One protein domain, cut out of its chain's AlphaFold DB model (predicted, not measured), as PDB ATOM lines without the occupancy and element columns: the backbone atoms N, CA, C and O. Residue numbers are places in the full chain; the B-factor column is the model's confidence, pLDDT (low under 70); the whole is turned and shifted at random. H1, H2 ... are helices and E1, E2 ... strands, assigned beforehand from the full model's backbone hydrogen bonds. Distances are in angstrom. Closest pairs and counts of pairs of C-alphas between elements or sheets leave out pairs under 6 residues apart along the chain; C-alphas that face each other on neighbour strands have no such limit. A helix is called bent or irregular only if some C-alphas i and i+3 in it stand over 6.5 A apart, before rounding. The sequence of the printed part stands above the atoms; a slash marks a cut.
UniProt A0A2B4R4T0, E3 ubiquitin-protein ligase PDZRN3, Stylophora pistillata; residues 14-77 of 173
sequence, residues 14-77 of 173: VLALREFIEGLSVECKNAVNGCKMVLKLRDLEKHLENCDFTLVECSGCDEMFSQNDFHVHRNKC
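Overview. This is residues 14 to 77 of the 173 residues of the protein "E3 ubiquitin-protein ligase PDZRN3" of Stylophora pistillata (UniProt A0A2B4R4T0). Picture a rod of two small units set one after the other, each a short two-strand ribbon with a helix following directly: E1 and E2 with H3, then E3 and E4 with H4. H1 extends the rod at one end, H4 lies at the other, and short H2 sits in the loop between E1 and E2. The printed part has 64 residues, with four named helices and four named strands in the order H1, E1, H2, E2, H3, E3, E4, H4. Both sheets are antiparallel, and the class is mixed, helices and strands. The whole is only just loose, close to extended, with a radius of gyration of the C-alphas of 15.5 A and spans of 52 by 19 by 14 A.

Along the chain. Begin at strand E1, residues 25 to 27, 7.1 A long, with C-alpha 25 at (-38.423, 22.943, 7.765). Its partner E2 is residues 38 to 40, 7.2 A. Directly after it, H3 takes residues 41 to 49 over 13.9 A. Before E1 find H1, residues 15 to 22, 10.7 A, starting from C-alpha 15 at (-31.545, 26.048, 24.557). Between the strands look for H2, residues 29 to 33, 8.7 A. Farther on come E3, residues 55 to 57, 6.7 A, and E4, residues 64 to 66, 7.1 A. H4, residues 67 to 76, runs 14.8 A to C-alpha 76 at (-18.699, 7.769, -21.253).

Arrangement. Look first across E1 and E2, antiparallel at 137 degrees: N 26 and O 39 are within hydrogen-bond range at 2.8 A. The closest C-alphas of E1 and H3 are those of Val 26 and Leu 41, 6.0 A apart. H1 and H3 only just touch, with 3 pairs of C-alphas within 8 A, the closest being Glu 22 and Arg 42 at 4.9 A; they run the same way at a steep tilt of 47 degrees. The hairpin E3 and E4 is antiparallel at 140 degrees, with N 56 and O 65 at 2.8 A. The closest C-alphas of E3 and H4 are those of Leu 55 and Gln 67, 6.0 A apart. H3 and H4 are apart. H2 is irregular, with C-alphas 29 and 32 7.2 A apart, and H3 only just so, with C-alphas 42 and 45 7.0 A apart. In H1 every O i to N i+4 pair is within range; H3 has 3 of 5, H2 0 of 1 with 1 of 2 O i to N i+3 pairs, and H4 2 of 6 with 3 of 7.

Size, cuts and confidence. The farthest C-alphas, Val 14 and Lys 76, are 52.9 A apart. The printed part has no cut and no long link. Its mean pLDDT is 89.2, and no printed residue is under 70.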
ATOM      1  N   VAL A  14     -29.857  30.141  25.098       91.25
ATOM      2  CA  VAL A  14     -31.286  29.823  25.191       91.25
ATOM      3  C   VAL A  14     -31.546  28.514  24.449       91.25
ATOM      4  O   VAL A  14     -31.844  28.508  23.255       91.25
ATOM      5  N   LEU A  15     -31.426  27.387  25.154       90.19
ATOM      6  CA  LEU A  15     -31.545  26.048  24.557       90.19
ATOM      7  C   LEU A  15     -32.899  25.813  23.865       90.19
ATOM      8  O   LEU A  15     -32.949  25.176  22.820       90.19
ATOM      9  N   ALA A  16     -33.984  26.397  24.382       89.12
ATOM     10  CA  ALA A  16     -35.306  26.298  23.758       89.12
ATOM     11  C   ALA A  16     -35.353  26.906  22.342       89.12
ATOM     12  O   ALA A  16     -36.041  26.379  21.470       89.12
ATOM     13  N   LEU A  17     -34.601  27.987  22.092       93.19
ATOM     14  CA  LEU A  17     -34.505  28.575  20.753       93.19
ATOM     15  C   LEU A  17     -33.711  27.677  19.812       93.19
ATOM     16  O   LEU A  17     -34.048  27.592  18.637       93.19
ATOM     17  N   ARG A  18     -32.690  26.985  20.325       90.94
ATOM     18  CA  ARG A  18     -31.908  26.038  19.533       90.94
ATOM     19  C   ARG A  18     -32.786  24.911  18.990       90.94
ATOM     20  O   ARG A  18     -32.799  24.708  17.783       90.94
ATOM     21  N   GLU A  19     -33.564  24.250  19.848       90.94
ATOM     22  CA  GLU A  19     -34.468  23.163  19.428       90.94
ATOM     23  C   GLU A  19     -35.530  23.645  18.433       90.94
ATOM     24  O   GLU A  19     -35.839  22.964  17.456       90.94
ATOM     25  N   PHE A  20     -36.067  24.850  18.650       93.44
ATOM     26  CA  PHE A  20     -37.024  25.454  17.730       93.44
ATOM     27  C   PHE A  20     -36.405  25.719  16.349       93.44
ATOM     28  O   PHE A  20     -36.995  25.345  15.338       93.44
ATOM     29  N   ILE A  21     -35.208  26.317  16.305       94.19
ATOM     30  CA  ILE A  21     -34.477  26.613  15.063       94.19
ATOM     31  C   ILE A  21     -34.110  25.318  14.326       94.19
ATOM     32  O   ILE A  21     -34.338  25.207  13.124       94.19
ATOM     33  N   GLU A  22     -33.588  24.320  15.039       92.44
ATOM     34  CA  GLU A  22     -33.225  23.012  14.481       92.44
ATOM     35  C   GLU A  22     -34.441  22.236  13.937       92.44
ATOM     36  O   GLU A  22     -34.303  21.411  13.028       92.44
ATOM     37  N   GLY A  23     -35.637  22.516  14.466       91.94
ATOM     38  CA  GLY A  23     -36.909  21.948  14.027       91.94
ATOM     39  C   GLY A  23     -37.545  22.625  12.809       91.94
ATOM     40  O   GLY A  23     -38.547  22.105  12.314       91.94
ATOM     41  N   LEU A  24     -36.998  23.745  12.321       94.81
ATOM     42  CA  LEU A  24     -37.528  24.449  11.152       94.81
ATOM     43  C   LEU A  24     -37.386  23.602   9.888       94.81
ATOM     44  O   LEU A  24     -36.330  23.026   9.629       94.81
ATOM     45  N   SER A  25     -38.444  23.573   9.083       94.50
ATOM     46  CA  SER A  25     -38.423  22.943   7.765       94.50
ATOM     47  C   SER A  25     -37.766  23.870   6.746       94.50
ATOM     48  O   SER A  25     -38.169  25.025   6.609       94.50
ATOM     49  N   VAL A  26     -36.774  23.359   6.025       94.12
ATOM     50  CA  VAL A  26     -35.986  24.083   5.026       94.12
ATOM     51  C   VAL A  26     -35.864  23.268   3.742       94.12
ATOM     52  O   VAL A  26     -35.822  22.036   3.765       94.12
ATOM     53  N   GLU A  27     -35.809  23.968   2.613       94.12
ATOM     54  CA  GLU A  27     -35.525  23.374   1.308       94.12
ATOM     55  C   GLU A  27     -34.022  23.123   1.146       94.12
ATOM     56  O   GLU A  27     -33.180  23.846   1.690       94.12
ATOM     57  N   CYS A  28     -33.672  22.086   0.385       93.25
ATOM     58  CA  CYS A  28     -32.279  21.803   0.069       93.25
ATOM     59  C   CYS A  28     -31.643  22.945  -0.741       93.25
ATOM     60  O   CYS A  28     -32.242  23.480  -1.671       93.25
ATOM     61  N   LYS A  29     -30.371  23.262  -0.464       89.62
ATOM     62  CA  LYS A  29     -29.593  24.234  -1.258       89.62
ATOM     63  C   LYS A  29     -29.496  23.833  -2.737       89.62
ATOM     64  O   LYS A  29     -29.487  24.697  -3.604       89.62
ATOM     65  N   ASN A  30     -29.498  22.527  -3.018       90.25
ATOM     66  CA  ASN A  30     -29.494  21.966  -4.370       90.25
ATOM     67  C   ASN A  30     -30.897  21.933  -5.011       90.25
ATOM     68  O   ASN A  30     -31.094  21.253  -6.019       90.25
ATOM     69  N   ALA A  31     -31.888  22.655  -4.467       87.94
ATOM     70  CA  ALA A  31     -33.204  22.800  -5.093       87.94
ATOM     71  C   ALA A  31     -33.122  23.414  -6.495       87.94
ATOM     72  O   ALA A  31     -33.853  22.997  -7.391       87.94
ATOM     73  N   VAL A  32     -32.151  24.307  -6.718       86.25
ATOM     74  CA  VAL A  32     -31.827  24.860  -8.044       86.25
ATOM     75  C   VAL A  32     -31.429  23.788  -9.065       86.25
ATOM     76  O   VAL A  32     -31.711  23.946 -10.248       86.25
ATOM     77  N   ASN A  33     -30.848  22.677  -8.607       84.25
ATOM     78  CA  ASN A  33     -30.422  21.553  -9.445       84.25
ATOM     79  C   ASN A  33     -31.492  20.451  -9.544       84.25
ATOM     80  O   ASN A  33     -31.257  19.429 -10.181       84.25
ATOM     81  N   GLY A  34     -32.659  20.630  -8.911       86.81
ATOM     82  CA  GLY A  34     -33.772  19.680  -8.965       86.81
ATOM     83  C   GLY A  34     -34.054  18.911  -7.671       86.81
ATOM     84  O   GLY A  34     -34.980  18.097  -7.649       86.81
ATOM     85  N   CYS A  35     -33.334  19.179  -6.575       91.25
ATOM     86  CA  CYS A  35     -33.636  18.553  -5.287       91.25
ATOM     87  C   CYS A  35     -34.916  19.137  -4.661       91.25
ATOM     88  O   CYS A  35     -34.917  20.248  -4.144       91.25
ATOM     89  N   LYS A  36     -36.014  18.376  -4.644       91.56
ATOM     90  CA  LYS A  36     -37.306  18.812  -4.064       91.56
ATOM     91  C   LYS A  36     -37.476  18.452  -2.583       91.56
ATOM     92  O   LYS A  36     -38.594  18.430  -2.074       91.56
ATOM     93  N   MET A  37     -36.389  18.087  -1.910       88.50
ATOM     94  CA  MET A  37     -36.448  17.583  -0.546       88.50
ATOM     95  C   MET A  37     -36.632  18.734   0.453       88.50
ATOM     96  O   MET A  37     -35.866  19.700   0.441       88.50
ATOM     97  N   VAL A  38     -37.628  18.602   1.333       92.56
ATOM     98  CA  VAL A  38     -37.876  19.513   2.459       92.56
ATOM     99  C   VAL A  38     -37.561  18.768   3.749       92.56
ATOM    100  O   VAL A  38     -38.146  17.722   4.026       92.56
ATOM    101  N   LEU A  39     -36.615  19.290   4.523       93.69
ATOM    102  CA  LEU A  39     -36.014  18.617   5.675       93.69
ATOM    103  C   LEU A  39     -36.043  19.527   6.895       93.69
ATOM    104  O   LEU A  39     -36.140  20.742   6.761       93.69
ATOM    105  N   LYS A  40     -35.878  18.961   8.092       94.94
ATOM    106  CA  LYS A  40     -35.559  19.778   9.265       94.94
ATOM    107  C   LYS A  40     -34.146  20.333   9.135       94.94
ATOM    108  O   LYS A  40     -33.256  19.634   8.648       94.94
ATOM    109  N   LEU A  41     -33.919  21.545   9.633       93.56
ATOM    110  CA  LEU A  41     -32.612  22.199   9.589       93.56
ATOM    111  C   LEU A  41     -31.506  21.311  10.179       93.56
ATOM    112  O   LEU A  41     -30.422  21.236   9.608       93.56
ATOM    113  N   ARG A  42     -31.803  20.565  11.253       92.69
ATOM    114  CA  ARG A  42     -30.861  19.613  11.872       92.69
ATOM    115  C   ARG A  42     -30.373  18.487  10.952       92.69
ATOM    116  O   ARG A  42     -29.307  17.929  11.187       92.69
ATOM    117  N   ASP A  43     -31.178  18.107   9.962       93.25
ATOM    118  CA  ASP A  43     -30.914  16.977   9.067       93.25
ATOM    119  C   ASP A  43     -30.390  17.443   7.701       93.25
ATOM    120  O   ASP A  43     -29.946  16.626   6.893       93.25
ATOM    121  N   LEU A  44     -30.396  18.756   7.444       93.12
ATOM    122  CA  LEU A  44     -29.945  19.341   6.184       93.12
ATOM    123  C   LEU A  44     -28.464  19.045   5.912       93.12
ATOM    124  O   LEU A  44     -28.117  18.710   4.785       93.12
ATOM    125  N   GLU A  45     -27.597  19.138   6.924       91.06
ATOM    126  CA  GLU A  45     -26.157  18.871   6.764       91.06
ATOM    127  C   GLU A  45     -25.901  17.430   6.311       91.06
ATOM    128  O   GLU A  45     -25.241  17.212   5.300       91.06
ATOM    129  N   LYS A  46     -26.537  16.458   6.974       92.38
ATOM    130  CA  LYS A  46     -26.454  15.035   6.605       92.38
ATOM    131  C   LYS A  46     -26.985  14.763   5.202       92.38
ATOM    132  O   LYS A  46     -26.488  13.884   4.505       92.38
ATOM    133  N   HIS A  47     -28.026  15.484   4.790       93.19
ATOM    134  CA  HIS A  47     -28.541  15.366   3.434       93.19
ATOM    135  C   HIS A  47     -27.559  15.917   2.403       93.19
ATOM    136  O   HIS A  47     -27.383  15.282   1.372       93.19
ATOM    137  N   LEU A  48     -26.920  17.064   2.657       89.75
ATOM    138  CA  LEU A  48     -25.975  17.669   1.714       89.75
ATOM    139  C   LEU A  48     -24.760  16.773   1.439       89.75
ATOM    140  O   LEU A  48     -24.264  16.785   0.319       89.75
ATOM    141  N   GLU A  49     -24.330  15.964   2.411       90.12
ATOM    142  CA  GLU A  49     -23.262  14.967   2.223       90.12
ATOM    143  C   GLU A  49     -23.631  13.876   1.204       90.12
ATOM    144  O   GLU A  49     -22.764  13.385   0.486       90.12
ATOM    145  N   ASN A  50     -24.918  13.523   1.113       87.69
ATOM    146  CA  ASN A  50     -25.433  12.424   0.289       87.69
ATOM    147  C   ASN A  50     -26.490  12.893  -0.725       87.69
ATOM    148  O   ASN A  50     -27.381  12.133  -1.105       87.69
ATOM    149  N   CYS A  51     -26.476  14.170  -1.105       90.69
ATOM    150  CA  CYS A  51     -27.490  14.718  -1.995       90.69
ATOM    151  C   CYS A  51     -27.136  14.379  -3.443       90.69
ATOM    152  O   CYS A  51     -26.193  14.941  -3.990       90.69
ATOM    153  N   ASP A  52     -27.972  13.572  -4.093       88.44
ATOM    154  CA  ASP A  52     -27.812  13.142  -5.493       88.44
ATOM    155  C   ASP A  52     -27.695  14.296  -6.512       88.44
ATOM    156  O   ASP A  52     -27.222  14.112  -7.635       88.44
ATOM    157  N   PHE A  53     -28.126  15.501  -6.126       89.88
ATOM    158  CA  PHE A  53     -28.102  16.720  -6.942       89.88
ATOM    159  C   PHE A  53     -26.909  17.637  -6.634       89.88
ATOM    160  O   PHE A  53     -26.861  18.781  -7.100       89.88
ATOM    161  N   THR A  54     -25.963  17.163  -5.824       89.88
ATOM    162  CA  THR A  54     -24.692  17.851  -5.588       89.88
ATOM    163  C   THR A  54     -23.887  17.854  -6.876       89.88
ATOM    164  O   THR A  54     -23.803  16.833  -7.555       89.88
ATOM    165  N   LEU A  55     -23.318  19.005  -7.231       89.31
ATOM    166  CA  LEU A  55     -22.499  19.120  -8.430       89.31
ATOM    167  C   LEU A  55     -21.083  18.619  -8.150       89.31
ATOM    168  O   LEU A  55     -20.457  19.023  -7.171       89.31
ATOM    169  N   VAL A  56     -20.599  17.756  -9.033       89.56
ATOM    170  CA  VAL A  56     -19.264  17.168  -9.002       89.56
ATOM    171  C   VAL A  56     -18.559  17.510 -10.307       89.56
ATOM    172  O   VAL A  56     -19.115  17.330 -11.393       89.56
ATOM    173  N   GLU A  57     -17.330  17.999 -10.190       89.12
ATOM    174  CA  GLU A  57     -16.465  18.315 -11.322       89.12
ATOM    175  C   GLU A  57     -15.794  17.049 -11.858       89.12
ATOM    176  O   GLU A  57     -15.232  16.239 -11.111       89.12
ATOM    177  N   CYS A  58     -15.833  16.864 -13.175       88.75
ATOM    178  CA  CYS A  58     -15.124  15.771 -13.815       88.75
ATOM    179  C   CYS A  58     -13.646  16.107 -14.031       88.75
ATOM    180  O   CYS A  58     -13.322  16.858 -14.937       88.75
ATOM    181  N   SER A  59     -12.744  15.420 -13.324       84.75
ATOM    182  CA  SER A  59     -11.278  15.551 -13.501       84.75
ATOM    183  C   SER A  59     -10.740  15.322 -14.924       84.75
ATOM    184  O   SER A  59      -9.586  15.634 -15.200       84.75
ATOM    185  N   GLY A  60     -11.533  14.717 -15.813       83.06
ATOM    186  CA  GLY A  60     -11.144  14.514 -17.204       83.06
ATOM    187  C   GLY A  60     -11.547  15.673 -18.109       83.06
ATOM    188  O   GLY A  60     -10.749  16.106 -18.931       83.06
ATOM    189  N   CYS A  61     -12.795  16.140 -18.015       85.62
ATOM    190  CA  CYS A  61     -13.369  17.108 -18.960       85.62
ATOM    191  C   CYS A  61     -13.708  18.475 -18.363       85.62
ATOM    192  O   CYS A  61     -14.124  19.343 -19.124       85.62
ATOM    193  N   ASP A  62     -13.503  18.657 -17.058       85.94
ATOM    194  CA  ASP A  62     -13.746  19.882 -16.283       85.94
ATOM    195  C   ASP A  62     -15.208  20.378 -16.334       85.94
ATOM    196  O   ASP A  62     -15.528  21.512 -15.985       85.94
ATOM    197  N   GLU A  63     -16.131  19.510 -16.760       86.69
ATOM    198  CA  GLU A  63     -17.568  19.770 -16.746       86.69
ATOM    199  C   GLU A  63     -18.188  19.348 -15.404       86.69
ATOM    200  O   GLU A  63     -17.777  18.367 -14.773       86.69
ATOM    201  N   MET A  64     -19.205  20.100 -14.977       88.00
ATOM    202  CA  MET A  64     -19.943  19.878 -13.733       88.00
ATOM    203  C   MET A  64     -21.176  19.013 -13.994       88.00
ATOM    204  O   MET A  64     -22.020  19.363 -14.818       88.00
ATOM    205  N   PHE A  65     -21.323  17.924 -13.243       87.94
ATOM    206  CA  PHE A  65     -22.471  17.015 -13.331       87.94
ATOM    207  C   PHE A  65     -23.145  16.857 -11.976       87.94
ATOM    208  O   PHE A  65     -22.493  16.978 -10.942       87.94
ATOM    209  N   SER A  66     -24.442  16.540 -11.963       89.12
ATOM    210  CA  SER A  66     -25.090  16.069 -10.735       89.12
ATOM    211  C   SER A  66     -24.441  14.757 -10.283       89.12
ATOM    212  O   SER A  66     -23.993  13.972 -11.118       89.12
ATOM    213  N   GLN A  67     -24.383  14.487  -8.980       86.50
ATOM    214  CA  GLN A  67     -23.794  13.258  -8.444       86.50
ATOM    215  C   GLN A  67     -24.440  12.003  -9.057       86.50
ATOM    216  O   GLN A  67     -23.738  11.041  -9.374       86.50
ATOM    217  N   ASN A  68     -25.750  12.044  -9.309       85.31
ATOM    218  CA  ASN A  68     -26.472  10.972  -9.992       85.31
ATOM    219  C   ASN A  68     -26.014  10.786 -11.452       85.31
ATOM    220  O   ASN A  68     -25.692   9.676 -11.880       85.31
ATOM    221  N   ASP A  69     -25.918  11.878 -12.215       85.19
ATOM    222  CA  ASP A  69     -25.525  11.826 -13.630       85.19
ATOM    223  C   ASP A  69     -24.023  11.575 -13.811       85.19
ATOM    224  O   ASP A  69     -23.592  11.019 -14.827       85.19
ATOM    225  N   PHE A  70     -23.214  11.925 -12.811       86.31
ATOM    226  CA  PHE A  70     -21.767  11.765 -12.832       86.31
ATOM    227  C   PHE A  70     -21.360  10.298 -12.990       86.31
ATOM    228  O   PHE A  70     -20.419   9.998 -13.724       86.31
ATOM    229  N   HIS A  71     -22.101   9.358 -12.392       81.94
ATOM    230  CA  HIS A  71     -21.869   7.924 -12.588       81.94
ATOM    231  C   HIS A  71     -22.021   7.495 -14.055       81.94
ATOM    232  O   HIS A  71     -21.243   6.676 -14.548       81.94
ATOM    233  N   VAL A  72     -22.997   8.063 -14.767       83.12
ATOM    234  CA  VAL A  72     -23.230   7.783 -16.191       83.12
ATOM    235  C   VAL A  72     -22.171   8.466 -17.054       83.12
ATOM    236  O   VAL A  72     -21.652   7.851 -17.989       83.12
ATOM    237  N   HIS A  73     -21.826   9.713 -16.726       85.75
ATOM    238  CA  HIS A  73     -20.775  10.465 -17.404       85.75
ATOM    239  C   HIS A  73     -19.411   9.781 -17.274       85.75
ATOM    240  O   HIS A  73     -18.725   9.613 -18.278       85.75
ATOM    241  N   ARG A  74     -19.030   9.319 -16.077       81.94
ATOM    242  CA  ARG A  74     -17.723   8.702 -15.791       81.94
ATOM    243  C   ARG A  74     -17.362   7.581 -16.767       81.94
ATOM    244  O   ARG A  74     -16.217   7.501 -17.189       81.94
ATOM    245  N   ASN A  75     -18.338   6.761 -17.156       78.94
ATOM    246  CA  ASN A  75     -18.131   5.634 -18.074       78.94
ATOM    247  C   ASN A  75     -18.113   6.043 -19.557       78.94
ATOM    248  O   ASN A  75     -17.718   5.258 -20.417       78.94
ATOM    249  N   LYS A  76     -18.593   7.245 -19.882       80.50
ATOM    250  CA  LYS A  76     -18.699   7.769 -21.253       80.50
ATOM    251  C   LYS A  76     -17.736   8.922 -21.528       80.50
ATOM    252  O   LYS A  76     -17.613   9.332 -22.677       80.50
ATOM    253  N   CYS A  77     -17.079   9.451 -20.500       84.44
ATOM    254  CA  CYS A  77     -16.170  10.576 -20.614       84.44
ATOM    255  C   CYS A  77     -14.954  10.160 -21.457       84.44
ATOM    256  O   CYS A  77     -14.185   9.308 -21.012       84.44
TER     257      CYS A  77